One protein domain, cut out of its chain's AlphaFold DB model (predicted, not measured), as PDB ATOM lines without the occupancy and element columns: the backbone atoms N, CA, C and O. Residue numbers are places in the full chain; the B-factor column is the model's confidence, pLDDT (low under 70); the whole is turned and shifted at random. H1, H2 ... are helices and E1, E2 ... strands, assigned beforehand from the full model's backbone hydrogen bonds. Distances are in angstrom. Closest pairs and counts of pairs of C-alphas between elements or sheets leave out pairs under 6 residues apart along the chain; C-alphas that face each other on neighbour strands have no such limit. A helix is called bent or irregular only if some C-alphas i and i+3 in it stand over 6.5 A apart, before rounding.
ATOM      1  N   ASP A  10     106.105 104.015  78.628       83.44
ATOM      2  CA  ASP A  10     105.690 103.005  77.650       83.44
ATOM      3  C   ASP A  10     106.814 102.020  77.293       83.44
ATOM      4  O   ASP A  10     106.543 100.841  77.052       83.44
ATOM      5  N   TYR A  11     108.074 102.474  77.270       91.44
ATOM      6  CA  TYR A  11     109.226 101.610  77.015       91.44
ATOM      7  C   TYR A  11     109.459 100.647  78.179       91.44
ATOM      8  O   TYR A  11     109.566  99.447  77.942       91.44
ATOM      9  N   ASP A  12     109.498 101.137  79.422       90.25
ATOM     10  CA  ASP A  12     109.752 100.290  80.597       90.25
ATOM     11  C   ASP A  12     108.686  99.192  80.747       90.25
ATOM     12  O   ASP A  12     109.013  98.033  81.010       90.25
ATOM     13  N   GLU A  13     107.412  99.543  80.547       91.25
ATOM     14  CA  GLU A  13     106.298  98.591  80.603       91.25
ATOM     15  C   GLU A  13     106.385  97.558  79.469       91.25
ATOM     16  O   GLU A  13     106.202  96.352  79.678       91.25
ATOM     17  N   SER A  14     106.726  98.012  78.260       94.25
ATOM     18  CA  SER A  14     106.900  97.133  77.100       94.25
ATOM     19  C   SER A  14     108.118  96.221  77.247       94.25
ATOM     20  O   SER A  14     108.053  95.059  76.849       94.25
ATOM     21  N   ALA A  15     109.205  96.705  77.848       95.00
ATOM     22  CA  ALA A  15     110.405  95.926  78.124       95.00
ATOM     23  C   ALA A  15     110.135  94.862  79.194       95.00
ATOM     24  O   ALA A  15     110.484  93.700  78.990       95.00
ATOM     25  N   ALA A  16     109.453  95.218  80.290       94.56
ATOM     26  CA  ALA A  16     109.021  94.258  81.307       94.56
ATOM     27  C   ALA A  16     108.119  93.169  80.705       94.56
ATOM     28  O   ALA A  16     108.335  91.977  80.938       94.56
ATOM     29  N   SER A  17     107.163  93.574  79.864       94.88
ATOM     30  CA  SER A  17     106.279  92.656  79.139       94.88
ATOM     31  C   SER A  17     107.049  91.736  78.191       94.88
ATOM     32  O   SER A  17     106.811  90.532  78.187       94.88
ATOM     33  N   LEU A  18     108.006  92.267  77.423       96.69
ATOM     34  CA  LEU A  18     108.843  91.473  76.522       96.69
ATOM     35  C   LEU A  18     109.699  90.459  77.294       96.69
ATOM     36  O   LEU A  18     109.781  89.301  76.896       96.69
ATOM     37  N   ILE A  19     110.313  90.860  78.410       96.81
ATOM     38  CA  ILE A  19     111.100  89.954  79.260       96.81
ATOM     39  C   ILE A  19     110.217  88.819  79.794       96.81
ATOM     40  O   ILE A  19     110.632  87.658  79.786       96.81
ATOM     41  N   PHE A  20     108.987  89.131  80.207       95.62
ATOM     42  CA  PHE A  20     108.019  88.127  80.640       95.62
ATOM     43  C   PHE A  20     107.594  87.186  79.501       95.62
ATOM     44  O   PHE A  20     107.584  85.970  79.680       95.62
ATOM     45  N   GLU A  21     107.318  87.710  78.306       95.75
ATOM     46  CA  GLU A  21     107.009  86.908  77.114       95.75
ATOM     47  C   GLU A  21     108.163  85.973  76.733       95.75
ATOM     48  O   GLU A  21     107.936  84.797  76.436       95.75
ATOM     49  N   ILE A  22     109.404  86.469  76.790       97.31
ATOM     50  CA  ILE A  22     110.610  85.663  76.583       97.31
ATOM     51  C   ILE A  22     110.659  84.544  77.620       97.31
ATOM     52  O   ILE A  22     110.797  83.384  77.235       97.31
ATOM     53  N   PHE A  23     110.497  84.857  78.911       95.88
ATOM     54  CA  PHE A  23     110.473  83.858  79.982       95.88
ATOM     55  C   PHE A  23     109.463  82.736  79.699       95.88
ATOM     56  O   PHE A  23     109.839  81.560  79.687       95.88
ATOM     57  N   LEU A  24     108.206  83.091  79.410       93.88
ATOM     58  CA  LEU A  24     107.150  82.121  79.111       93.88
ATOM     59  C   LEU A  24     107.466  81.280  77.866       93.88
ATOM     60  O   LEU A  24     107.097  80.108  77.801       93.88
ATOM     61  N   ALA A  25     108.164  81.850  76.883       94.56
ATOM     62  CA  ALA A  25     108.555  81.136  75.676       94.56
ATOM     63  C   ALA A  25     109.726  80.170  75.893       94.56
ATOM     64  O   ALA A  25     109.729  79.106  75.272       94.56
ATOM     65  N   ILE A  26     110.700  80.511  76.747       95.69
ATOM     66  CA  ILE A  26     111.908  79.698  76.961       95.69
ATOM     67  C   ILE A  26     111.739  78.638  78.052       95.69
ATOM     68  O   ILE A  26     112.288  77.542  77.922       95.69
ATOM     69  N   ARG A  27     110.950  78.915  79.100       92.94
ATOM     70  CA  ARG A  27     110.735  78.006  80.236       92.94
ATOM     71  C   ARG A  27     110.341  76.582  79.826       92.94
ATOM     72  O   ARG A  27     110.942  75.640  80.354       92.94
ATOM     73  N   PRO A  28     109.377  76.376  78.911       92.56
ATOM     74  CA  PRO A  28     109.033  75.035  78.450       92.56
ATOM     75  C   PRO A  28     110.105  74.399  77.553       92.56
ATOM     76  O   PRO A  28     110.116  73.182  77.412       92.56
ATOM     77  N   GLN A  29     111.013  75.175  76.951       93.88
ATOM     78  CA  GLN A  29     112.029  74.635  76.039       93.88
ATOM     79  C   GLN A  29     113.203  74.008  76.783       93.88
ATOM     80  O   GLN A  29     113.645  72.928  76.399       93.88
ATOM     81  N   TYR A  30     113.712  74.656  77.838       91.88
ATOM     82  CA  TYR A  30     114.826  74.099  78.617       91.88
ATOM     83  C   TYR A  30     114.371  73.098  79.684       91.88
ATOM     84  O   TYR A  30     115.140  72.225  80.079       91.88
ATOM     85  N   ALA A  31     113.121  73.204  80.133       89.81
ATOM     86  CA  ALA A  31     112.558  72.369  81.182       89.81
ATOM     87  C   ALA A  31     111.112  71.949  80.831       89.81
ATOM     88  O   ALA A  31     110.162  72.379  81.486       89.81
ATOM     89  N   PRO A  32     110.912  71.142  79.778       90.31
ATOM     90  CA  PRO A  32     109.584  70.688  79.386       90.31
ATOM     91  C   PRO A  32     108.993  69.719  80.406       90.31
ATOM     92  O   PRO A  32     109.661  68.798  80.875       90.31
ATOM     93  N   CYS A  87     111.693  82.147  90.573       89.94
ATOM     94  CA  CYS A  87     112.092  83.494  90.990       89.94
ATOM     95  C   CYS A  87     113.607  83.685  91.119       89.94
ATOM     96  O   CYS A  87     114.100  84.765  90.814       89.94
ATOM     97  N   ASP A  88     114.349  82.646  91.506       88.31
ATOM     98  CA  ASP A  88     115.814  82.710  91.612       88.31
ATOM     99  C   ASP A  88     116.501  82.503  90.251       88.31
ATOM    100  O   ASP A  88     117.568  83.052  89.988       88.31
ATOM    101  N   ASP A  89     115.884  81.716  89.365       90.00
ATOM    102  CA  ASP A  89     116.499  81.276  88.110       90.00
ATOM    103  C   ASP A  89     116.333  82.313  86.995       90.00
ATOM    104  O   ASP A  89     117.254  82.551  86.213       90.00
ATOM    105  N   VAL A  90     115.166  82.960  86.922       92.88
ATOM    106  CA  VAL A  90     114.832  83.908  85.848       92.88
ATOM    107  C   VAL A  90     115.783  85.108  85.798       92.88
ATOM    108  O   VAL A  90     116.306  85.375  84.712       92.88
ATOM    109  N   PRO A  91     116.090  85.801  86.914       92.50
ATOM    110  CA  PRO A  91     117.060  86.897  86.905       92.50
ATOM    111  C   PRO A  91     118.467  86.446  86.497       92.50
ATOM    112  O   PRO A  91     119.227  87.224  85.921       92.50
ATOM    113  N   VAL A  92     118.822  85.181  86.745       92.06
ATOM    114  CA  VAL A  92     120.115  84.626  86.327       92.06
ATOM    115  C   VAL A  92     120.125  84.322  84.831       92.06
ATOM    116  O   VAL A  92     121.023  84.785  84.128       92.06
ATOM    117  N   VAL A  93     119.136  83.586  84.322       94.75
ATOM    118  CA  VAL A  93     119.072  83.182  82.908       94.75
ATOM    119  C   VAL A  93     118.891  84.393  81.992       94.75
ATOM    120  O   VAL A  93     119.590  84.513  80.989       94.75
ATOM    121  N   LEU A  94     117.993  85.316  82.346       96.00
ATOM    122  CA  LEU A  94     117.683  86.499  81.536       96.00
ATOM    123  C   LEU A  94     118.514  87.731  81.909       96.00
ATOM    124  O   LEU A  94     118.316  88.789  81.319       96.00
ATOM    125  N   GLY A  95     119.449  87.620  82.856       94.75
ATOM    126  CA  GLY A  95     120.167  88.766  83.418       94.75
ATOM    127  C   GLY A  95     120.802  89.713  82.394       94.75
ATOM    128  O   GLY A  95     120.534  90.910  82.471       94.75
ATOM    129  N   PRO A  96     121.569  89.240  81.393       95.25
ATOM    130  CA  PRO A  96     122.147  90.127  80.385       95.25
ATOM    131  C   PRO A  96     121.081  90.907  79.609       95.25
ATOM    132  O   PRO A  96     121.249  92.094  79.366       95.25
ATOM    133  N   ILE A  97     119.943  90.272  79.310       95.94
ATOM    134  CA  ILE A  97     118.817  90.886  78.593       95.94
ATOM    135  C   ILE A  97     118.084  91.896  79.473       95.94
ATOM    136  O   ILE A  97     117.743  92.982  79.014       95.94
ATOM    137  N   ILE A  98     117.884  91.572  80.752       95.50
ATOM    138  CA  ILE A  98     117.338  92.497  81.751       95.50
ATOM    139  C   ILE A  98     118.230  93.740  81.848       95.50
ATOM    140  O   ILE A  98     117.729  94.860  81.760       95.50
ATOM    141  N   SER A  99     119.546  93.549  81.970       94.69
ATOM    142  CA  SER A  99     120.533  94.633  81.990       94.69
ATOM    143  C   SER A  99     120.495  95.459  80.709       94.69
ATOM    144  O   SER A  99     120.418  96.685  80.760       94.69
ATOM    145  N   ASP A 100     120.445  94.800  79.552       93.50
ATOM    146  CA  ASP A 100     120.415  95.488  78.273       93.50
ATOM    147  C   ASP A 100     119.149  96.325  78.082       93.50
ATOM    148  O   ASP A 100     119.249  97.457  77.603       93.50
ATOM    149  N   LEU A 101     117.977  95.795  78.427       93.75
ATOM    150  CA  LEU A 101     116.706  96.468  78.175       93.75
ATOM    151  C   LEU A 101     116.374  97.506  79.253       93.75
ATOM    152  O   LEU A 101     115.947  98.608  78.907       93.75
ATOM    153  N   LEU A 102     116.598  97.200  80.534       91.81
ATOM    154  CA  LEU A 102     116.165  98.031  81.667       91.81
ATOM    155  C   LEU A 102     117.301  98.823  82.336       91.81
ATOM    156  O   LEU A 102     117.025  99.781  83.055       91.81
ATOM    157  N   GLY A 103     118.572  98.494  82.082       82.56
ATOM    158  CA  GLY A 103     119.725  99.088  82.775       82.56
ATOM    159  C   GLY A 103     120.018 100.561  82.454       82.56
ATOM    160  O   GLY A 103     120.928 101.162  83.024       82.56
ATOM    161  N   HIS A 104     119.258 101.177  81.549       76.25
ATOM    162  CA  HIS A 104     119.439 102.575  81.149       76.25
ATOM    163  C   HIS A 104     119.074 103.577  82.270       76.25
ATOM    164  O   HIS A 104     119.600 104.689  82.275       76.25
ATOM    165  N   ASN A 105     118.226 103.179  83.231       67.94
ATOM    166  CA  ASN A 105     117.782 103.991  84.377       67.94
ATOM    167  C   ASN A 105     118.500 103.640  85.699       67.94
ATOM    168  O   ASN A 105     118.092 104.080  86.775       67.94
ATOM    169  N   GLY A 106     119.572 102.849  85.629       81.44
ATOM    170  CA  GLY A 106     120.333 102.372  86.781       81.44
ATOM    171  C   GLY A 106     120.719 100.908  86.620       81.44
ATOM    172  O   GLY A 106     120.148 100.193  85.801       81.44
ATOM    173  N   SER A 107     121.686 100.449  87.407       89.62
ATOM    174  CA  SER A 107     122.097  99.046  87.380       89.62
ATOM    175  C   SER A 107     121.000  98.164  87.984       89.62
ATOM    176  O   SER A 107     120.581  98.440  89.110       89.62
ATOM    177  N   PRO A 108     120.526  97.120  87.281       93.81
ATOM    178  CA  PRO A 108     119.593  96.177  87.872       93.81
ATOM    179  C   PRO A 108     120.240  95.358  88.987       93.81
ATOM    180  O   PRO A 108     121.372  94.889  88.863       93.81
ATOM    181  N   GLU A 109     119.473  95.139  90.043       93.94
ATOM    182  CA  GLU A 109     119.840  94.346  91.206       93.94
ATOM    183  C   GLU A 109     118.840  93.201  91.383       93.94
ATOM    184  O   GLU A 109     117.646  93.349  91.128       93.94
ATOM    185  N   VAL A 110     119.323  92.051  91.828       92.56
ATOM    186  CA  VAL A 110     118.522  90.911  92.262       92.56
ATOM    187  C   VAL A 110     118.287  91.052  93.757       92.56
ATOM    188  O   VAL A 110     119.240  91.144  94.529       92.56
ATOM    189  N   LEU A 111     117.022  91.068  94.163       91.56
ATOM    190  CA  LEU A 111     116.616  91.284  95.545       91.56
ATOM    191  C   LEU A 111     115.748  90.122  96.024       91.56
ATOM    192  O   LEU A 111     114.662  89.899  95.489       91.56
ATOM    193  N   SER A 112     116.206  89.410  97.052       88.44
ATOM    194  CA  SER A 112     115.436  88.330  97.686       88.44
ATOM    195  C   SER A 112     114.702  88.847  98.922       88.44
ATOM    196  O   SER A 112     115.329  89.321  99.865       88.44
ATOM    197  N   LEU A 113     113.375  88.730  98.932       86.88
ATOM    198  CA  LEU A 113     112.459  89.260  99.943       86.88
ATOM    199  C   LEU A 113     111.605  88.146 100.552       86.88
ATOM    200  O   LEU A 113     111.362  87.121  99.919       86.88
ATOM    201  N   HIS A 114     111.083  88.376 101.756       83.06
ATOM    202  CA  HIS A 114     110.036  87.529 102.329       83.06
ATOM    203  C   HIS A 114     108.665  88.136 102.042       83.06
ATOM    204  O   HIS A 114     108.381  89.277 102.419       83.06
ATOM    205  N   MET A 115     107.813  87.358 101.380       80.38
ATOM    206  CA  MET A 115     106.488  87.788 100.947       80.38
ATOM    207  C   MET A 115     105.378  86.966 101.589       80.38
ATOM    208  O   MET A 115     105.581  85.811 101.979       80.38
ATOM    209  N   LEU A 116     104.196  87.578 101.646       72.50
ATOM    210  CA  LEU A 116     102.940  86.934 102.010       72.50
ATOM    211  C   LEU A 116     102.115  86.667 100.734       72.50
ATOM    212  O   LEU A 116     101.592  87.616 100.143       72.50
ATOM    213  N   PRO A 117     101.976  85.410 100.277       67.62
ATOM    214  CA  PRO A 117     101.189  85.096  99.089       67.62
ATOM    215  C   PRO A 117      99.708  85.450  99.273       67.62
ATOM    216  O   PRO A 117      99.043  84.911 100.157       67.62
ATOM    217  N   LYS A 118      99.152  86.298  98.396       61.59
ATOM    218  CA  LYS A 118      97.712  86.631  98.418       61.59
ATOM    219  C   LYS A 118      96.830  85.389  98.232       61.59
ATOM    220  O   LYS A 118      95.769  85.302  98.841       61.59
ATOM    221  N   SER A 119      97.288  84.398  97.463       55.38
ATOM    222  CA  SER A 119      96.594  83.114  97.273       55.38
ATOM    223  C   SER A 119      96.438  82.289  98.557       55.38
ATOM    224  O   SER A 119      95.571  81.423  98.612       55.38
ATOM    225  N   TRP A 120      97.223  82.561  99.604       55.22
ATOM    226  CA  TRP A 120      97.118  81.885 100.906       55.22
ATOM    227  C   TRP A 120      96.116  82.551 101.856       55.22
ATOM    228  O   TRP A 120      95.863  82.031 102.940       55.22
ATOM    229  N   LEU A 121      95.526  83.678 101.447       52.75
ATOM    230  CA  LEU A 121      94.457  84.372 102.173       52.75
ATOM    231  C   LEU A 121      93.052  83.946 101.711       52.75
ATOM    232  O   LEU A 121      92.063  84.476 102.207       52.75
ATOM    233  N   VAL A 122      92.959  83.022 100.749       50.94
ATOM    234  CA  VAL A 122      91.689  82.618 100.123       50.94
ATOM    235  C   VAL A 122      90.960  81.532 100.936       50.94
ATOM    236  O   VAL A 122      89.750  81.385 100.807       50.94
ATOM    237  N   THR A 123      91.635  80.823 101.842       46.56
ATOM    238  CA  THR A 123      90.989  79.824 102.708       46.56
ATOM    239  C   THR A 123      90.353  80.494 103.931       46.56
ATOM    240  O   THR A 123      90.925  81.414 104.519       46.56
ATOM    241  N   GLY A 124      89.156  80.043 104.325       44.00
ATOM    242  CA  GLY A 124      88.338  80.575 105.426       44.00
ATOM    243  C   GLY A 124      88.970  80.499 106.825       44.00
ATOM    244  O   GLY A 124      88.473  79.806 107.707       44.00
ATOM    245  N   GLY A 125      90.042  81.257 107.054       41.72
ATOM    246  CA  GLY A 125      90.599  81.550 108.374       41.72
ATOM    247  C   GLY A 125      91.708  80.620 108.867       41.72
ATOM    248  O   GLY A 125      92.099  80.748 110.028       41.72
ATOM    249  N   GLN A 126      92.244  79.718 108.038       42.91
ATOM    250  CA  GLN A 126      93.446  78.953 108.384       42.91
ATOM    251  C   GLN A 126      94.458  78.973 107.229       42.91
ATOM    252  O   GLN A 126      94.257  78.316 106.206       42.91
ATOM    253  N   PRO A 127      95.552  79.726 107.399       48.09
ATOM    254  CA  PRO A 127      96.751  79.611 106.588       48.09
ATOM    255  C   PRO A 127      97.209  78.175 106.330       48.09
ATOM    256  O   PRO A 127      97.292  77.384 107.271       48.09
ATOM    257  N   LEU A 128      97.638  77.860 105.105       47.06
ATOM    258  CA  LEU A 128      98.490  76.690 104.864       47.06
ATOM    259  C   LEU A 128      99.876  76.972 105.464       47.06
ATOM    260  O   LEU A 128     100.756  77.522 104.807       47.06
ATOM    261  N   LEU A 129     100.049  76.665 106.750       44.19
ATOM    262  CA  LEU A 129     101.312  76.842 107.464       44.19
ATOM    263  C   LEU A 129     102.285  75.725 107.064       44.19
ATOM    264  O   LEU A 129     102.100  74.571 107.449       44.19
ATOM    265  N   GLN A 130     103.334  76.059 106.309       48.19
ATOM    266  CA  GLN A 130     104.524  75.206 106.213       48.19
ATOM    267  C   GLN A 130     105.444  75.446 107.424       48.19
ATOM    268  O   GLN A 130     105.119  76.243 108.305       48.19
ATOM    269  N   ALA A 131     106.598  74.770 107.486       41.56
ATOM    270  CA  ALA A 131     107.581  74.920 108.570       41.56
ATOM    271  C   ALA A 131     108.009  76.388 108.822       41.56
ATOM    272  O   ALA A 131     108.340  76.735 109.953       41.56
ATOM    273  N   ASP A 132     107.898  77.247 107.800       43.31
ATOM    274  CA  ASP A 132     108.214  78.683 107.841       43.31
ATOM    275  C   ASP A 132     106.967  79.600 107.966       43.31
ATOM    276  O   ASP A 132     107.059  80.829 107.875       43.31
ATOM    277  N   GLY A 133     105.778  79.029 108.192       55.78
ATOM    278  CA  GLY A 133     104.499  79.745 108.280       55.78
ATOM    279  C   GLY A 133     103.910  80.149 106.919       55.78
ATOM    280  O   GLY A 133     104.042  79.426 105.939       55.78
ATOM    281  N   LEU A 134     103.240  81.312 106.865       57.91
ATOM    282  CA  LEU A 134     102.625  81.925 105.665       57.91
ATOM    283  C   LEU A 134     103.622  82.601 104.702       57.91
ATOM    284  O   LEU A 134     103.241  83.373 103.822       57.91
ATOM    285  N   ARG A 135     104.914  82.383 104.907       69.12
ATOM    286  CA  ARG A 135     105.965  83.212 104.328       69.12
ATOM    287  C   ARG A 135     106.659  82.453 103.224       69.12
ATOM    288  O   ARG A 135     106.851  81.243 103.318       69.12
ATOM    289  N   ARG A 136     107.088  83.180 102.201       74.00
ATOM    290  CA  ARG A 136     107.916  82.606 101.148       74.00
ATOM    291  C   ARG A 136     109.020  83.566 100.757       74.00
ATOM    292  O   ARG A 136     108.764  84.754 100.565       74.00
ATOM    293  N   ALA A 137     110.234  83.038 100.641       81.06
ATOM    294  CA  ALA A 137     111.315  83.743  99.976       81.06
ATOM    295  C   ALA A 137     110.968  83.891  98.489       81.06
ATOM    296  O   ALA A 137     110.543  82.931  97.844       81.06
ATOM    297  N   HIS A 138     111.124  85.096  97.963       88.25
ATOM    298  CA  HIS A 138     110.872  85.414  96.567       88.25
ATOM    299  C   HIS A 138     111.899  86.411  96.073       88.25
ATOM    300  O   HIS A 138     112.275  87.333  96.793       88.25
ATOM    301  N   THR A 139     112.320  86.237  94.833       90.69
ATOM    302  CA  THR A 139     113.370  87.045  94.228       90.69
ATOM    303  C   THR A 139     112.784  87.897  93.108       90.69
ATOM    304  O   THR A 139     112.084  87.394  92.229       90.69
ATOM    305  N   VAL A 140     113.072  89.198  93.156       93.25
ATOM    306  CA  VAL A 140     112.650  90.202  92.168       93.25
ATOM    307  C   VAL A 140     113.855  90.940  91.601       93.25
ATOM    308  O   VAL A 140     114.948  90.897  92.167       93.25
ATOM    309  N   VAL A 141     113.651  91.648  90.492       94.69
ATOM    310  CA  VAL A 141     114.652  92.567  89.942       94.69
ATOM    311  C   VAL A 141     114.303  93.991  90.353       94.69
ATOM    312  O   VAL A 141     113.188  94.448  90.131       94.69
ATOM    313  N   LYS A 142     115.254  94.724  90.919       93.38
ATOM    314  CA  LYS A 142     115.136  96.143  91.259       93.38
ATOM    315  C   LYS A 142     115.961  96.976  90.284       93.38
ATOM    316  O   LYS A 142     117.120  96.666  90.045       93.38
ATOM    317  N   VAL A 143     115.394  98.055  89.751       92.31
ATOM    318  CA  VAL A 143     116.133  99.074  88.987       92.31
ATOM    319  C   VAL A 143     115.757 100.445  89.535       92.31
ATOM    320  O   VAL A 143     114.617 100.891  89.392       92.31
ATOM    321  N   GLY A 144     116.697 101.108  90.211       89.62
ATOM    322  CA  GLY A 144     116.405 102.352  90.923       89.62
ATOM    323  C   GLY A 144     115.304 102.152  91.971       89.62
ATOM    324  O   GLY A 144     115.454 101.335  92.873       89.62
ATOM    325  N   ALA A 145     114.194 102.884  91.849       90.19
ATOM    326  CA  ALA A 145     113.043 102.808  92.761       90.19
ATOM    327  C   ALA A 145     111.900 101.901  92.253       90.19
ATOM    328  O   ALA A 145     110.782 101.972  92.766       90.19
ATOM    329  N   ILE A 146     112.145 101.093  91.218       92.44
ATOM    330  CA  ILE A 146     111.135 100.246  90.578       92.44
ATOM    331  C   ILE A 146     111.496  98.777  90.760       92.44
ATOM    332  O   ILE A 146     112.640  98.379  90.538       92.44
ATOM    333  N   PHE A 147     110.508  97.971  91.137       93.00
ATOM    334  CA  PHE A 147     110.599  96.518  91.174       93.00
ATOM    335  C   PHE A 147     109.947  95.919  89.930       93.00
ATOM    336  O   PHE A 147     108.873  96.348  89.502       93.00
ATOM    337  N   TYR A 148     110.604  94.902  89.389       94.19
ATOM    338  CA  TYR A 148     110.170  94.081  88.277       94.19
ATOM    339  C   TYR A 148     109.997  92.642  88.769       94.19
ATOM    340  O   TYR A 148     110.977  91.968  89.102       94.19
ATOM    341  N   ASP A 149     108.751  92.173  88.819       92.75
ATOM    342  CA  ASP A 149     108.406  90.834  89.298       92.75
ATOM    343  C   ASP A 149     107.925  89.937  88.151       92.75
ATOM    344  O   ASP A 149     106.739  89.666  87.966       92.75
ATOM    345  N   ILE A 150     108.893  89.455  87.370       91.62
ATOM    346  CA  ILE A 150     108.666  88.594  86.198       91.62
ATOM    347  C   ILE A 150     107.980  87.275  86.597       91.62
ATOM    348  O   ILE A 150     107.303  86.653  85.784       91.62
ATOM    349  N   THR A 151     108.136  86.835  87.849       92.00
ATOM    350  CA  THR A 151     107.591  85.555  88.336       92.00
ATOM    351  C   THR A 151     106.490  85.733  89.383       92.00
ATOM    352  O   THR A 151     106.094  84.761  90.030       92.00
ATOM    353  N   GLY A 152     105.935  86.941  89.517       88.06
ATOM    354  CA  GLY A 152     104.878  87.266  90.481       88.06
ATOM    355  C   GLY A 152     103.567  86.520  90.236       88.06
ATOM    356  O   GLY A 152     102.784  86.287  91.163       88.06
ATOM    357  N   GLY A 153     103.369  86.032  89.007       85.50
ATOM    358  CA  GLY A 153     102.230  85.197  88.629       85.50
ATOM    359  C   GLY A 153     102.071  83.938  89.490       85.50
ATOM    360  O   GLY A 153     100.954  83.442  89.629       85.50
ATOM    361  N   GLN A 154     103.139  83.460  90.146       82.25
ATOM    362  CA  GLN A 154     103.069  82.339  91.093       82.25
ATOM    363  C   GLN A 154     102.264  82.648  92.371       82.25
ATOM    364  O   GLN A 154     101.902  81.733  93.107       82.25
ATOM    365  N   PHE A 155     101.988  83.927  92.636       78.19
ATOM    366  CA  PHE A 155     101.190  84.416  93.765       78.19
ATOM    367  C   PHE A 155      99.890  85.097  93.328       78.19
ATOM    368  O   PHE A 155      99.206  85.704  94.153       78.19
ATOM    369  N   GLY A 156      99.570  85.044  92.032       71.81
ATOM    370  CA  GLY A 156      98.476  85.815  91.448       71.81
ATOM    371  C   GLY A 156      98.778  87.312  91.304       71.81
ATOM    372  O   GLY A 156      97.854  88.089  91.072       71.81
ATOM    373  N   VAL A 157     100.043  87.737  91.433       74.88
ATOM    374  CA  VAL A 157     100.447  89.116  91.122       74.88
ATOM    375  C   VAL A 157     100.474  89.283  89.609       74.88
ATOM    376  O   VAL A 157     101.101  88.500  88.898       74.88
ATOM    377  N   THR A 158      99.769  90.295  89.114       71.00
ATOM    378  CA  THR A 158      99.622  90.553  87.673       71.00
ATOM    379  C   THR A 158     100.443  91.741  87.184       71.00
ATOM    380  O   THR A 158     100.672  91.859  85.983       71.00
ATOM    381  N   LYS A 159     100.891  92.620  88.088       86.81
ATOM    382  CA  LYS A 159     101.727  93.771  87.739       86.81
ATOM    383  C   LYS A 159     103.183  93.322  87.621       86.81
ATOM    384  O   LYS A 159     103.777  92.924  88.617       86.81
ATOM    385  N   LEU A 160     103.754  93.430  86.423       89.69
ATOM    386  CA  LEU A 160     105.166  93.114  86.177       89.69
ATOM    387  C   LEU A 160     106.107  94.199  86.701       89.69
ATOM    388  O   LEU A 160     107.262  93.901  86.980       89.69
ATOM    389  N   ARG A 161     105.619  95.438  86.826       91.56
ATOM    390  CA  ARG A 161     106.383  96.623  87.215       91.56
ATOM    391  C   ARG A 161     105.630  97.400  88.286       91.56
ATOM    392  O   ARG A 161     104.474  97.767  88.089       91.56
ATOM    393  N   VAL A 162     106.279  97.668  89.414       91.44
ATOM    394  CA  VAL A 162     105.662  98.357  90.557       91.44
ATOM    395  C   VAL A 162     106.703  99.243  91.251       91.44
ATOM    396  O   VAL A 162     107.838  98.801  91.432       91.44
ATOM    397  N   PRO A 163     106.371 100.480  91.666       92.75
ATOM    398  CA  PRO A 163     107.244 101.258  92.541       92.75
ATOM    399  C   PRO A 163     107.574 100.496  93.830       92.75
ATOM    400  O   PRO A 163     106.700  99.857  94.410       92.75
ATOM    401  N   GLU A 164     108.812 100.591  94.311       90.62
ATOM    402  CA  GLU A 164     109.280  99.844  95.489       90.62
ATOM    403  C   GLU A 164     108.383 100.060  96.719       90.62
ATOM    404  O   GLU A 164     108.027  99.098  97.398       90.62
ATOM    405  N   GLU A 165     107.978 101.304  96.990       90.25
ATOM    406  CA  GLU A 165     107.102 101.630  98.123       90.25
ATOM    407  C   GLU A 165     105.747 100.911  98.024       90.25
ATOM    408  O   GLU A 165     105.274 100.321  98.998       90.25
ATOM    409  N   GLU A 166     105.138 100.918  96.835       90.12
ATOM    410  CA  GLU A 166     103.874 100.227  96.575       90.12
ATOM    411  C   GLU A 166     104.049  98.711  96.690       90.12
ATOM    412  O   GLU A 166     103.263  98.062  97.379       90.12
ATOM    413  N   TYR A 167     105.104  98.154  96.094       88.38
ATOM    414  CA  TYR A 167     105.369  96.719  96.128       88.38
ATOM    415  C   TYR A 167     105.580  96.220  97.560       88.38
ATOM    416  O   TYR A 167     104.984  95.227  97.982       88.38
ATOM    417  N   ARG A 168     106.398  96.931  98.345       86.00
ATOM    418  CA  ARG A 168     106.661  96.568  99.739       86.00
ATOM    419  C   ARG A 168     105.395  96.630 100.581       86.00
ATOM    420  O   ARG A 168     105.134  95.694 101.331       86.00
ATOM    421  N   ARG A 169     104.588  97.683 100.420       84.62
ATOM    422  CA  ARG A 169     103.306  97.837 101.122       84.62
ATOM    423  C   ARG A 169     102.318  96.720 100.788       84.62
ATOM    424  O   ARG A 169     101.563  96.306 101.660       84.62
ATOM    425  N   GLU A 170     102.282  96.274  99.535       80.06
ATOM    426  CA  GLU A 170     101.303  95.285  99.077       80.06
ATOM    427  C   GLU A 170     101.704  93.830  99.345       80.06
ATOM    428  O   GLU A 170     100.809  92.992  99.485       80.06
ATOM    429  N   TYR A 171     103.005  93.514  99.385       80.50
ATOM    430  CA  TYR A 171     103.460  92.120  99.314       80.50
ATOM    431  C   TYR A 171     104.542  91.707 100.320       80.50
ATOM    432  O   TYR A 171     104.687  90.509 100.580       80.50
ATOM    433  N   VAL A 172     105.323  92.646 100.861       78.88
ATOM    434  CA  VAL A 172     106.538  92.336 101.638       78.88
ATOM    435  C   VAL A 172     106.265  92.407 103.134       78.88
ATOM    436  O   VAL A 172     105.568  93.291 103.624       78.88
ATOM    437  N   VAL A 173     106.869  91.486 103.884       71.31
ATOM    438  CA  VAL A 173     106.755  91.435 105.343       71.31
ATOM    439  C   VAL A 173     107.945  92.164 105.983       71.31
ATOM    440  O   VAL A 173     109.072  91.674 105.947       71.31
ATOM    441  N   SER A 174     107.701  93.336 106.577       65.44
ATOM    442  CA  SER A 174     108.749  94.268 107.037       65.44
ATOM    443  C   SER A 174     109.595  93.791 108.227       65.44
ATOM    444  O   SER A 174     110.732  94.231 108.372       65.44
ATOM    445  N   GLU A 175     109.091  92.882 109.070       65.88
ATOM    446  CA  GLU A 175     109.808  92.399 110.268       65.88
ATOM    447  C   GLU A 175     111.049  91.535 109.948       65.88
ATOM    448  O   GLU A 175     111.886  91.320 110.821       65.88
ATOM    449  N   TYR A 176     111.199  91.077 108.698       62.41
ATOM    450  CA  TYR A 176     112.293  90.202 108.249       62.41
ATOM    451  C   TYR A 176     113.417  90.929 107.499       62.41
ATOM    452  O   TYR A 176     114.317  90.286 106.955       62.41
ATOM    453  N   GLY A 177     113.399  92.264 107.517       63.53
ATOM    454  CA  GLY A 177     114.426  93.110 106.915       63.53
ATOM    455  C   GLY A 177     114.300  93.257 105.397       63.53
ATOM    456  O   GLY A 177     113.426  92.679 104.752       63.53
ATOM    457  N   ASP A 178     115.193  94.061 104.821       67.38
ATOM    458  CA  ASP A 178     115.115  94.496 103.420       67.38
ATOM    459  C   ASP A 178     115.487  93.430 102.387       67.38
ATOM    460  O   ASP A 178     115.389  93.703 101.190       67.38
ATOM    461  N   GLY A 179     115.862  92.229 102.834       73.50
ATOM    462  CA  GLY A 179     116.401  91.189 101.971       73.50
ATOM    463  C   GLY A 179     117.891  91.355 101.687       73.50
ATOM    464  O   GLY A 179     118.551  92.253 102.210       73.50
ATOM    465  N   ALA A 180     118.428  90.467 100.853       80.25
ATOM    466  CA  ALA A 180     119.775  90.601 100.305       80.25
ATOM    467  C   ALA A 180     119.671  91.127  98.869       80.25
ATOM    468  O   ALA A 180     118.978  90.519  98.051       80.25
ATOM    469  N   SER A 181     120.341  92.249  98.590       88.50
ATOM    470  CA  SER A 181     120.525  92.768  97.233       88.50
ATOM    471  C   SER A 181     121.878  92.318  96.693       88.50
ATOM    472  O   SER A 181     122.861  92.277  97.437       88.50
ATOM    473  N   MET A 182     121.924  91.982  95.412       93.44
ATOM    474  CA  MET A 182     123.142  91.623  94.694       93.44
ATOM    475  C   MET A 182     123.013  92.006  93.222       93.44
ATOM    476  O   MET A 182     121.916  92.149  92.692       93.44
ATOM    477  N   THR A 183     124.129  92.142  92.527       94.19
ATOM    478  CA  THR A 183     124.136  92.316  91.071       94.19
ATOM    479  C   THR A 183     123.658  91.048  90.351       94.19
ATOM    480  O   THR A 183     123.678  89.941  90.897       94.19
ATOM    481  N   LEU A 184     123.256  91.183  89.083       93.00
ATOM    482  CA  LEU A 184     122.890  90.041  88.235       93.00
ATOM    483  C   LEU A 184     124.058  89.051  88.051       93.00
ATOM    484  O   LEU A 184     123.837  87.851  87.866       93.00
ATOM    485  N   GLU A 185     125.294  89.543  88.080       92.94
ATOM    486  CA  GLU A 185     126.535  88.775  87.974       92.94
ATOM    487  C   GLU A 185     126.844  88.014  89.266       92.94
ATOM    488  O   GLU A 185     127.223  86.841  89.217       92.94
ATOM    489  N   GLU A 186     126.643  88.643  90.425       93.12
ATOM    490  CA  GLU A 186     126.766  87.973  91.723       93.12
ATOM    491  C   GLU A 186     125.709  86.878  91.870       93.12
ATOM    492  O   GLU A 186     126.053  85.764  92.257       93.12
ATOM    493  N   ALA A 187     124.460  87.140  91.470       90.25
ATOM    494  CA  ALA A 187     123.400  86.131  91.460       90.25
ATOM    495  C   ALA A 187     123.769  84.920  90.585       90.25
ATOM    496  O   ALA A 187     123.637  83.771  91.012       90.25
ATOM    497  N   ALA A 188     124.305  85.159  89.383       90.50
ATOM    498  CA  ALA A 188     124.793  84.092  88.510       90.50
ATOM    499  C   ALA A 188     125.975  83.319  89.124       90.50
ATOM    500  O   ALA A 188     126.072  82.101  88.971       90.50
ATOM    501  N   SER A 189     126.856  84.009  89.847       88.62
ATOM    502  CA  SER A 189     128.007  83.394  90.519       88.62
ATOM    503  C   SER A 189     127.584  82.549  91.724       88.62
ATOM    504  O   SER A 189     128.117  81.464  91.939       88.62
ATOM    505  N   LEU A 190     126.587  83.001  92.488       85.19
ATOM    506  CA  LEU A 190     126.017  82.246  93.604       85.19
ATOM    507  C   LEU A 190     125.262  81.006  93.132       85.19
ATOM    508  O   LEU A 190     125.289  79.984  93.821       85.19
ATOM    509  N   LEU A 191     124.649  81.061  91.945       82.25
ATOM    510  CA  LEU A 191     124.036  79.894  91.324       82.25
ATOM    511  C   LEU A 191     125.062  78.754  91.209       82.25
ATOM    512  O   LEU A 191     124.770  77.645  91.639       82.25
ATOM    513  N   LEU A 192     126.297  79.022  90.765       76.50
ATOM    514  CA  LEU A 192     127.376  78.018  90.704       76.50
ATOM    515  C   LEU A 192     127.773  77.432  92.059       76.50
ATOM    516  O   LEU A 192     128.166  76.270  92.125       76.50
ATOM    517  N   ALA A 193     127.699  78.233  93.119       72.44
ATOM    518  CA  ALA A 193     128.108  77.833  94.459       72.44
ATOM    519  C   ALA A 193     127.035  77.020  95.208       72.44
ATOM    520  O   ALA A 193     127.298  76.537  96.308       72.44
ATOM    521  N   SER A 194     125.826  76.879  94.650       72.50
ATOM    522  CA  SER A 194     124.723  76.189  95.316       72.50
ATOM    523  C   SER A 194     124.909  74.669  95.321       72.50
ATOM    524  O   SER A 194     124.935  74.028  94.272       72.50
ATOM    525  N   ASP A 195     124.942  74.087  96.518       63.75
ATOM    526  CA  ASP A 195     125.045  72.649  96.797       63.75
ATOM    527  C   ASP A 195     123.679  71.937  96.883       63.75
ATOM    528  O   ASP A 195     123.587  70.780  97.301       63.75
ATOM    529  N   ARG A 196     122.591  72.610  96.485       62.00
ATOM    530  CA  ARG A 196     121.237  72.049  96.593       62.00
ATOM    531  C   ARG A 196     121.067  70.804  95.697       62.00
ATOM    532  O   ARG A 196     121.608  70.748  94.589       62.00
ATOM    533  N   PRO A 197     120.236  69.825  96.103       57.50
ATOM    534  CA  PRO A 197     119.936  68.650  95.287       57.50
ATOM    535  C   PRO A 197     119.424  69.026  93.888       57.50
ATOM    536  O   PRO A 197     118.677  69.990  93.729       57.50
ATOM    537  N   ASN A 198     119.810  68.250  92.870       65.12
ATOM    538  CA  ASN A 198     119.459  68.435  91.450       65.12
ATOM    539  C   ASN A 198     120.026  69.694  90.762       65.12
ATOM    540  O   ASN A 198     119.870  69.838  89.551       65.12
ATOM    541  N   ARG A 199     120.733  70.583  91.471       78.62
ATOM    542  CA  ARG A 199     121.339  71.786  90.875       78.62
ATOM    543  C   ARG A 199     122.596  71.512  90.044       78.62
ATOM    544  O   ARG A 199     122.934  72.333  89.199       78.62
ATOM    545  N   ALA A 200     123.214  70.340  90.202       81.50
ATOM    546  CA  ALA A 200     124.368  69.917  89.406       81.50
ATOM    547  C   ALA A 200     124.088  69.945  87.894       81.50
ATOM    548  O   ALA A 200     124.933  70.397  87.134       81.50
ATOM    549  N   TYR A 201     122.889  69.534  87.471       85.94
ATOM    550  CA  TYR A 201     122.471  69.593  86.068       85.94
ATOM    551  C   TYR A 201     121.946  70.985  85.679       85.94
ATOM    552  O   TYR A 201     122.325  71.538  84.647       85.94
ATOM    553  N   TRP A 202     121.069  71.569  86.505       87.69
ATOM    554  CA  TRP A 202     120.373  72.811  86.148       87.69
ATOM    555  C   TRP A 202     121.293  74.029  86.105       87.69
ATOM    556  O   TRP A 202     121.140  74.866  85.221       87.69
ATOM    557  N   ASN A 203     122.268  74.133  87.009       89.94
ATOM    558  CA  ASN A 203     123.104  75.327  87.089       89.94
ATOM    559  C   ASN A 203     124.000  75.519  85.859       89.94
ATOM    560  O   ASN A 203     123.969  76.608  85.279       89.94
ATOM    561  N   PRO A 204     124.743  74.495  85.393       90.44
ATOM    562  CA  PRO A 204     125.501  74.613  84.154       90.44
ATOM    563  C   PRO A 204     124.602  74.885  82.942       90.44
ATOM    564  O   PRO A 204     124.957  75.720  82.108       90.44
ATOM    565  N   LEU A 205     123.415  74.264  82.869       92.75
ATOM    566  CA  LEU A 205     122.445  74.546  81.807       92.75
ATOM    567  C   LEU A 205     122.009  76.017  81.820       92.75
ATOM    568  O   LEU A 205     122.019  76.665  80.776       92.75
ATOM    569  N   PHE A 206     121.657  76.570  82.982       94.19
ATOM    570  CA  PHE A 206     121.211  77.961  83.113       94.19
ATOM    571  C   PHE A 206     122.297  78.969  82.749       94.19
ATOM    572  O   PHE A 206     122.001  79.973  82.103       94.19
ATOM    573  N   LEU A 207     123.558  78.693  83.080       93.12
ATOM    574  CA  LEU A 207     124.667  79.536  82.639       93.12
ATOM    575  C   LEU A 207     124.913  79.453  81.137       93.12
ATOM    576  O   LEU A 207     125.155  80.481  80.502       93.12
ATOM    577  N   LYS A 208     124.824  78.251  80.558       95.19
ATOM    578  CA  LYS A 208     124.946  78.082  79.109       95.19
ATOM    579  C   LYS A 208     123.818  78.816  78.385       95.19
ATOM    580  O   LYS A 208     124.080  79.533  77.425       95.19
ATOM    581  N   LEU A 209     122.587  78.721  78.895       97.00
ATOM    582  CA  LEU A 209     121.447  79.499  78.410       97.00
ATOM    583  C   LEU A 209     121.713  81.000  78.510       97.00
ATOM    584  O   LEU A 209     121.597  81.683  77.500       97.00
ATOM    585  N   ARG A 210     122.131  81.505  79.677       96.31
ATOM    586  CA  ARG A 210     122.465  82.924  79.878       96.31
ATOM    587  C   ARG A 210     123.415  83.442  78.792       96.31
ATOM    588  O   ARG A 210     123.143  84.476  78.189       96.31
ATOM    589  N   GLY A 211     124.509  82.723  78.529       96.19
ATOM    590  CA  GLY A 211     125.504  83.116  77.525       96.19
ATOM    591  C   GLY A 211     125.000  83.011  76.082       96.19
ATOM    592  O   GLY A 211     125.186  83.936  75.287       96.19
ATOM    593  N   ASN A 212     124.334  81.908  75.740       97.62
ATOM    594  CA  ASN A 212     123.850  81.667  74.379       97.62
ATOM    595  C   ASN A 212     122.707  82.611  73.994       97.62
ATOM    596  O   ASN A 212     122.673  83.095  72.864       97.62
ATOM    597  N   LEU A 213     121.796  82.904  74.925       97.62
ATOM    598  CA  LEU A 213     120.699  83.845  74.711       97.62
ATOM    599  C   LEU A 213     121.213  85.273  74.480       97.62
ATOM    600  O   LEU A 213     120.790  85.923  73.526       97.62
ATOM    601  N   ASP A 214     122.163  85.734  75.298       97.25
ATOM    602  CA  ASP A 214     122.810  87.044  75.127       97.25
ATOM    603  C   ASP A 214     123.527  87.153  73.772       97.25
ATOM    604  O   ASP A 214     123.341  88.114  73.021       97.25
ATOM    605  N   THR A 215     124.291  86.116  73.416       97.75
ATOM    606  CA  THR A 215     125.009  86.046  72.136       97.75
ATOM    607  C   THR A 215     124.044  86.079  70.951       97.75
ATOM    608  O   THR A 215     124.245  86.854  70.014       97.75
ATOM    609  N   ALA A 216     122.978  85.274  70.998       97.50
ATOM    610  CA  ALA A 216     121.968  85.220  69.947       97.50
ATOM    611  C   ALA A 216     121.263  86.572  69.775       97.50
ATOM    612  O   ALA A 216     121.113  87.043  68.646       97.50
ATOM    613  N   PHE A 217     120.883  87.223  70.878       97.19
ATOM    614  CA  PHE A 217     120.226  88.526  70.839       97.19
ATOM    615  C   PHE A 217     121.127  89.603  70.225       97.19
ATOM    616  O   PHE A 217     120.715  90.293  69.293       97.19
ATOM    617  N   LYS A 218     122.384  89.705  70.673       96.88
ATOM    618  CA  LYS A 218     123.350  90.688  70.151       96.88
ATOM    619  C   LYS A 218     123.671  90.469  68.674       96.88
ATOM    620  O   LYS A 218     123.731  91.438  67.913       96.88
ATOM    621  N   ALA A 219     123.843  89.215  68.255       97.31
ATOM    622  CA  ALA A 219     124.066  88.880  66.851       97.31
ATOM    623  C   ALA A 219     122.862  89.272  65.983       97.31
ATOM    624  O   ALA A 219     123.032  89.945  64.968       97.31
ATOM    625  N   TRP A 220     121.648  88.922  66.415       97.56
ATOM    626  CA  TRP A 220     120.411  89.235  65.701       97.56
ATOM    627  C   TRP A 220     120.170  90.744  65.560       97.56
ATOM    628  O   TRP A 220     119.802  91.202  64.476       97.56
ATOM    629  N   MET A 221     120.426  91.505  66.631       96.62
ATOM    630  CA  MET A 221     120.365  92.970  66.649       96.62
ATOM    631  C   MET A 221     121.347  93.588  65.649       96.62
ATOM    632  O   MET A 221     120.971  94.461  64.869       96.62
ATOM    633  N   THR A 222     122.592  93.103  65.654       96.69
ATOM    634  CA  THR A 222     123.670  93.603  64.788       96.69
ATOM    635  C   THR A 222     123.399  93.297  63.316       96.69
ATOM    636  O   THR A 222     123.570  94.163  62.467       96.69
ATOM    637  N   GLU A 223     122.944  92.081  63.002       97.31
ATOM    638  CA  GLU A 223     122.625  91.661  61.630       97.31
ATOM    639  C   GLU A 223     121.528  92.530  60.994       97.31
ATOM    640  O   GLU A 223     121.534  92.759  59.785       97.31
ATOM    641  N   ARG A 224     120.583  93.018  61.805       96.50
ATOM    642  CA  ARG A 224     119.409  93.778  61.349       96.50
ATOM    643  C   ARG A 224     119.530  95.287  61.538       96.50
ATOM    644  O   ARG A 224     118.589  95.988  61.177       96.50
ATOM    645  N   ASP A 225     120.650  95.761  62.083       96.56
ATOM    646  CA  ASP A 225     120.886  97.171  62.417       96.56
ATOM    647  C   ASP A 225     119.734  97.778  63.251       96.56
ATOM    648  O   ASP A 225     119.189  98.836  62.940       96.56
ATOM    649  N   LEU A 226     119.301  97.046  64.287       94.12
ATOM    650  CA  LEU A 226     118.174  97.428  65.144       94.12
ATOM    651  C   LEU A 226     118.634  98.083  66.449       94.12
ATOM    652  O   LEU A 226     119.637  97.692  67.049       94.12
ATOM    653  N   THR A 227     117.839  99.030  66.950       93.19
ATOM    654  CA  THR A 227     117.976  99.584  68.304       93.19
ATOM    655  C   THR A 227     117.060  98.875  69.301       93.19
ATOM    656  O   THR A 227     116.050  98.268  68.938       93.19
ATOM    657  N   LYS A 228     117.402  98.946  70.594       92.75
ATOM    658  CA  LYS A 228     116.605  98.331  71.671       92.75
ATOM    659  C   LYS A 228     115.178  98.885  71.704       92.75
ATOM    660  O   LYS A 228     114.230  98.131  71.883       92.75
ATOM    661  N   GLU A 229     115.013 100.182  71.454       92.50
ATOM    662  CA  GLU A 229     113.702 100.840  71.375       92.50
ATOM    663  C   GLU A 229     112.860 100.314  70.215       92.50
ATOM    664  O   GLU A 229     111.681 100.031  70.411       92.50
ATOM    665  N   GLN A 230     113.457 100.109  69.036       93.56
ATOM    666  CA  GLN A 230     112.750  99.503  67.905       93.56
ATOM    667  C   GLN A 230     112.267  98.093  68.243       93.56
ATOM    668  O   GLN A 230     111.158  97.726  67.876       93.56
ATOM    669  N   VAL A 231     113.066  97.313  68.971       94.06
ATOM    670  CA  VAL A 231     112.660  95.975  69.410       94.06
ATOM    671  C   VAL A 231     111.534  96.021  70.430       94.06
ATOM    672  O   VAL A 231     110.570  95.277  70.300       94.06
ATOM    673  N   VAL A 232     111.659  96.865  71.452       95.06
ATOM    674  CA  VAL A 232     110.724  96.905  72.584       95.06
ATOM    675  C   VAL A 232     109.373  97.497  72.184       95.06
ATOM    676  O   VAL A 232     108.344  97.056  72.694       95.06
ATOM    677  N   LEU A 233     109.353  98.476  71.277       93.50
ATOM    678  CA  LEU A 233     108.137  99.208  70.919       93.50
ATOM    679  C   LEU A 233     107.428  98.659  69.670       93.50
ATOM    680  O   LEU A 233     106.252  98.963  69.476       93.50
ATOM    681  N   ASP A 234     108.089  97.847  68.837       94.56
ATOM    682  CA  ASP A 234     107.476  97.219  67.657       94.56
ATOM    683  C   ASP A 234     106.979  95.790  67.974       94.56
ATOM    684  O   ASP A 234     107.791  94.883  68.194       94.56
ATOM    685  N   PRO A 235     105.656  95.523  67.936       94.19
ATOM    686  CA  PRO A 235     105.098  94.192  68.186       94.19
ATOM    687  C   PRO A 235     105.632  93.090  67.261       94.19
ATOM    688  O   PRO A 235     105.705  91.928  67.668       94.19
ATOM    689  N   VAL A 236     106.002  93.427  66.020       96.31
ATOM    690  CA  VAL A 236     106.580  92.464  65.075       96.31
ATOM    691  C   VAL A 236     107.965  92.048  65.556       96.31
ATOM    692  O   VAL A 236     108.241  90.853  65.664       96.31
ATOM    693  N   ARG A 237     108.808  93.018  65.929       96.88
ATOM    694  CA  ARG A 237     110.163  92.753  66.434       96.88
ATOM    695  C   ARG A 237     110.150  92.022  67.767       96.88
ATOM    696  O   ARG A 237     110.933  91.094  67.944       96.88
ATOM    697  N   ARG A 238     109.215  92.348  68.663       96.31
ATOM    698  CA  ARG A 238     108.999  91.587  69.906       96.31
ATOM    699  C   ARG A 238     108.756  90.112  69.625       96.31
ATOM    700  O   ARG A 238     109.423  89.262  70.205       96.31
ATOM    701  N   ARG A 239     107.838  89.799  68.703       97.38
ATOM    702  CA  ARG A 239     107.548  88.409  68.330       97.38
ATOM    703  C   ARG A 239     108.770  87.719  67.726       97.38
ATOM    704  O   ARG A 239     109.049  86.584  68.091       97.38
ATOM    705  N   GLU A 240     109.505  88.391  66.841       98.00
ATOM    706  CA  GLU A 240     110.742  87.846  66.260       98.00
ATOM    707  C   GLU A 240     111.779  87.506  67.339       98.00
ATOM    708  O   GLU A 240     112.375  86.430  67.298       98.00
ATOM    709  N   VAL A 241     111.952  88.380  68.333       97.50
ATOM    710  CA  VAL A 241     112.844  88.132  69.472       97.50
ATOM    711  C   VAL A 241     112.343  86.966  70.318       97.50
ATOM    712  O   VAL A 241     113.118  86.072  70.636       97.50
ATOM    713  N   VAL A 242     111.052  86.891  70.638       98.06
ATOM    714  CA  VAL A 242     110.501  85.754  71.394       98.06
ATOM    715  C   VAL A 242     110.774  84.418  70.685       98.06
ATOM    716  O   VAL A 242     111.184  83.450  71.329       98.06
ATOM    717  N   GLU A 243     110.615  84.358  69.360       98.12
ATOM    718  CA  GLU A 243     110.923  83.153  68.574       98.12
ATOM    719  C   GLU A 243     112.428  82.851  68.508       98.12
ATOM    720  O   GLU A 243     112.824  81.689  68.632       98.12
ATOM    721  N   LEU A 244     113.278  83.878  68.384       98.25
ATOM    722  CA  LEU A 244     114.735  83.736  68.462       98.25
ATOM    723  C   LEU A 244     115.151  83.076  69.782       98.25
ATOM    724  O   LEU A 244     115.904  82.103  69.783       98.25
ATOM    725  N   PHE A 245     114.637  83.585  70.903       98.25
ATOM    726  CA  PHE A 245     114.945  83.069  72.233       98.25
ATOM    727  C   PHE A 245     114.426  81.645  72.431       98.25
ATOM    728  O   PHE A 245     115.131  80.809  73.003       98.25
ATOM    729  N   ARG A 246     113.225  81.340  71.921       97.19
ATOM    730  CA  ARG A 246     112.677  79.978  71.931       97.19
ATOM    731  C   ARG A 246     113.616  79.012  71.208       97.19
ATOM    732  O   ARG A 246     114.035  78.025  71.807       97.19
ATOM    733  N   ALA A 247     113.996  79.328  69.970       97.19
ATOM    734  CA  ALA A 247     114.880  78.489  69.164       97.19
ATOM    735  C   ALA A 247     116.267  78.319  69.807       97.19
ATOM    736  O   ALA A 247     116.751  77.196  69.946       97.19
ATOM    737  N   ALA A 248     116.882  79.414  70.265       97.75
ATOM    738  CA  ALA A 248     118.188  79.386  70.923       97.75
ATOM    739  C   ALA A 248     118.172  78.534  72.202       97.75
ATOM    740  O   ALA A 248     119.117  77.786  72.463       97.75
ATOM    741  N   THR A 249     117.083  78.590  72.972       97.69
ATOM    742  CA  THR A 249     116.902  77.764  74.171       97.69
ATOM    743  C   THR A 249     116.796  76.283  73.821       97.69
ATOM    744  O   THR A 249     117.466  75.461  74.448       97.69
ATOM    745  N   THR A 250     115.990  75.933  72.813       95.44
ATOM    746  CA  THR A 250     115.841  74.545  72.353       95.44
ATOM    747  C   THR A 250     117.185  73.971  71.908       95.44
ATOM    748  O   THR A 250     117.576  72.907  72.390       95.44
ATOM    749  N   THR A 251     117.922  74.697  71.063       96.00
ATOM    750  CA  THR A 251     119.260  74.295  70.603       96.00
ATOM    751  C   THR A 251     120.223  74.136  71.775       96.00
ATOM    752  O   THR A 251     120.838  73.081  71.922       96.00
ATOM    753  N   THR A 252     120.281  75.126  72.672       96.88
ATOM    754  CA  THR A 252     121.175  75.091  73.837       96.88
ATOM    755  C   THR A 252     120.893  73.892  74.738       96.88
ATOM    756  O   THR A 252     121.835  73.232  75.173       96.88
ATOM    757  N   ARG A 253     119.617  73.565  74.997       94.62
ATOM    758  CA  ARG A 253     119.253  72.376  75.785       94.62
ATOM    759  C   ARG A 253     119.725  71.094  75.102       94.62
ATOM    760  O   ARG A 253     120.269  70.223  75.771       94.62
ATOM    761  N   VAL A 254     119.495  70.955  73.797       92.75
ATOM    762  CA  VAL A 254     119.882  69.747  73.049       92.75
ATOM    763  C   VAL A 254     121.396  69.554  73.091       92.75
ATOM    764  O   VAL A 254     121.858  68.476  73.461       92.75
ATOM    765  N   GLU A 255     122.160  70.600  72.782       93.50
ATOM    766  CA  GLU A 255     123.624  70.574  72.842       93.50
ATOM    767  C   GLU A 255     124.123  70.251  74.252       93.50
ATOM    768  O   GLU A 255     124.977  69.385  74.428       93.50
ATOM    769  N   PHE A 256     123.556  70.908  75.268       93.88
ATOM    770  CA  PHE A 256     123.899  70.647  76.662       93.88
ATOM    771  C   PHE A 256     123.617  69.199  77.062       93.88
ATOM    772  O   PHE A 256     124.455  68.574  77.694       93.88
ATOM    773  N   ASN A 257     122.476  68.630  76.669       90.38
ATOM    774  CA  ASN A 257     122.144  67.242  76.991       90.38
ATOM    775  C   ASN A 257     123.108  66.255  76.341       90.38
ATOM    776  O   ASN A 257     123.518  65.288  76.980       90.38
TER     777      ASN A 257
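AT A GLANCE: This is residues 10 to 32 and 87 to 257 of the 267 residues of an uncharacterized protein of Mytilinidion resinicola (UniProt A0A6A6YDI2). A twisted sheet of five strands forms one part of the domain, with H2, H3 and H7 over one face and the short H6 on the other; beyond the helix-covered face, the long helices H1, H8 and H10 make a second, helical part, with H9 at a corner. Residues 122 to 135, with no named element, reach far from the middle. The printed part has 194 residues, with ten named helices and five named strands in the order H1 H2 H3 E1 H4 E2 E3 H5 E4 H6 E5 H7 H8 H9 H10. The sheet's order is E4 - E3 - E2 - E1 - E5, all antiparallel, and the class is mixed, helices and strands. The whole is compact, with a radius of gyration of the C-alphas of 17.3 A and spans of 56 by 39 by 30 A.

HOW THE PARTS SIT: The sheet holds E4, residues 161 to 163, E3, residues 146 to 148, E2, residues 136 to 143, E1, residues 109 to 115, and E5, residues 180 to 183. It is only just strongly twisted, its C-alphas lying up to 4.4 A off their best plane. Within hydrogen-bond range are N 109 and O 142 of E1 and E2, 2.8 A, N 110 and O 182 of E1 and E5, 2.7 A, N 148 and O 141 of the hairpin E2 and E3, 2.7 A, and N 147 and O 162 of E3 and E4, 2.8 A. The domain has three layers, helices on both faces of a sheet: H1, residues 10 to 30, H3, residues 95 to 105, and H7, residues 184 to 193, on one face, and H6, residues 164 to 171, on the other. H3 runs across the strands over E2 and E1 at a height of 9.6 A, and H7 stands up from the sheet over E5. H2, residues 89 to 93, is on the same face as H3, only just over E2, with 3 of its 5 C-alphas. H1 touches H3 with residues 12 to 19 alone, closest at the C-alphas of Ala 15 and Leu 101, 6.3 A, at a shallow tilt of 6 degrees, opposite ways. H8, residues 199 to 223, is not on the sheet; it forms a helical hairpin with H7, closest at the C-alphas of Leu 192 and Asn 203, 6.2 A. H10, residues 235 to 257, touches H1, closest at the C-alphas of Ile 26 and Arg 246, 5.1 A, at a shallow tilt of 30 degrees, the same way. H10 also touches H8, closest at the C-alphas of Leu 213 and Phe 245, 6.3 A, at a steep tilt of 41 degrees, opposite ways. H9, residues 228 to 233, touches H1 about perpendicular, at 86 degrees, closest at the C-alphas of Ala 15 and Val 232, 5.6 A. H4, residues 118 to 121, and H5, residues 152 to 155, touch no helix. Every O i to N i+4 pair is within hydrogen-bond range in H2, H6, H9 and H10; the counts are 15 of 17 in H1, 5 of 7 in H3, 5 of 6 in H7 and 20 of 21 in H8, while H4 and H5 are too short for such a pair.

IN THESE COORDINATES: H1 begins at C-alpha 10, (105.690, 103.005, 77.650), and is 30.3 A long. H8 is 35.4 A long, and H10, 33.1 A, ends at C-alpha 257, (122.144, 67.242, 76.991). E2 begins at C-alpha 136, (107.916, 82.606, 101.148), and is 22.1 A long; E1 is 17.8 A. H1 is only just irregular, with C-alphas 25 and 28 6.7 A apart, and H3 is irregular, with C-alphas 101 and 104 7.3 A apart.

THE WHOLE: The C-alphas of Gly 125 and Glu 223, the two farthest apart, are 57.6 A from each other. Residues 33 to 86 are not printed, and C-alphas 32 and 87 are 17.5 A apart across this cut. The link from H4 to E2, 14 residues, is long. The mean pLDDT of the printed part is 85.7; it is under 70 at residue 105 and residues 117 to 135, 174 to 178 and 195 to 198.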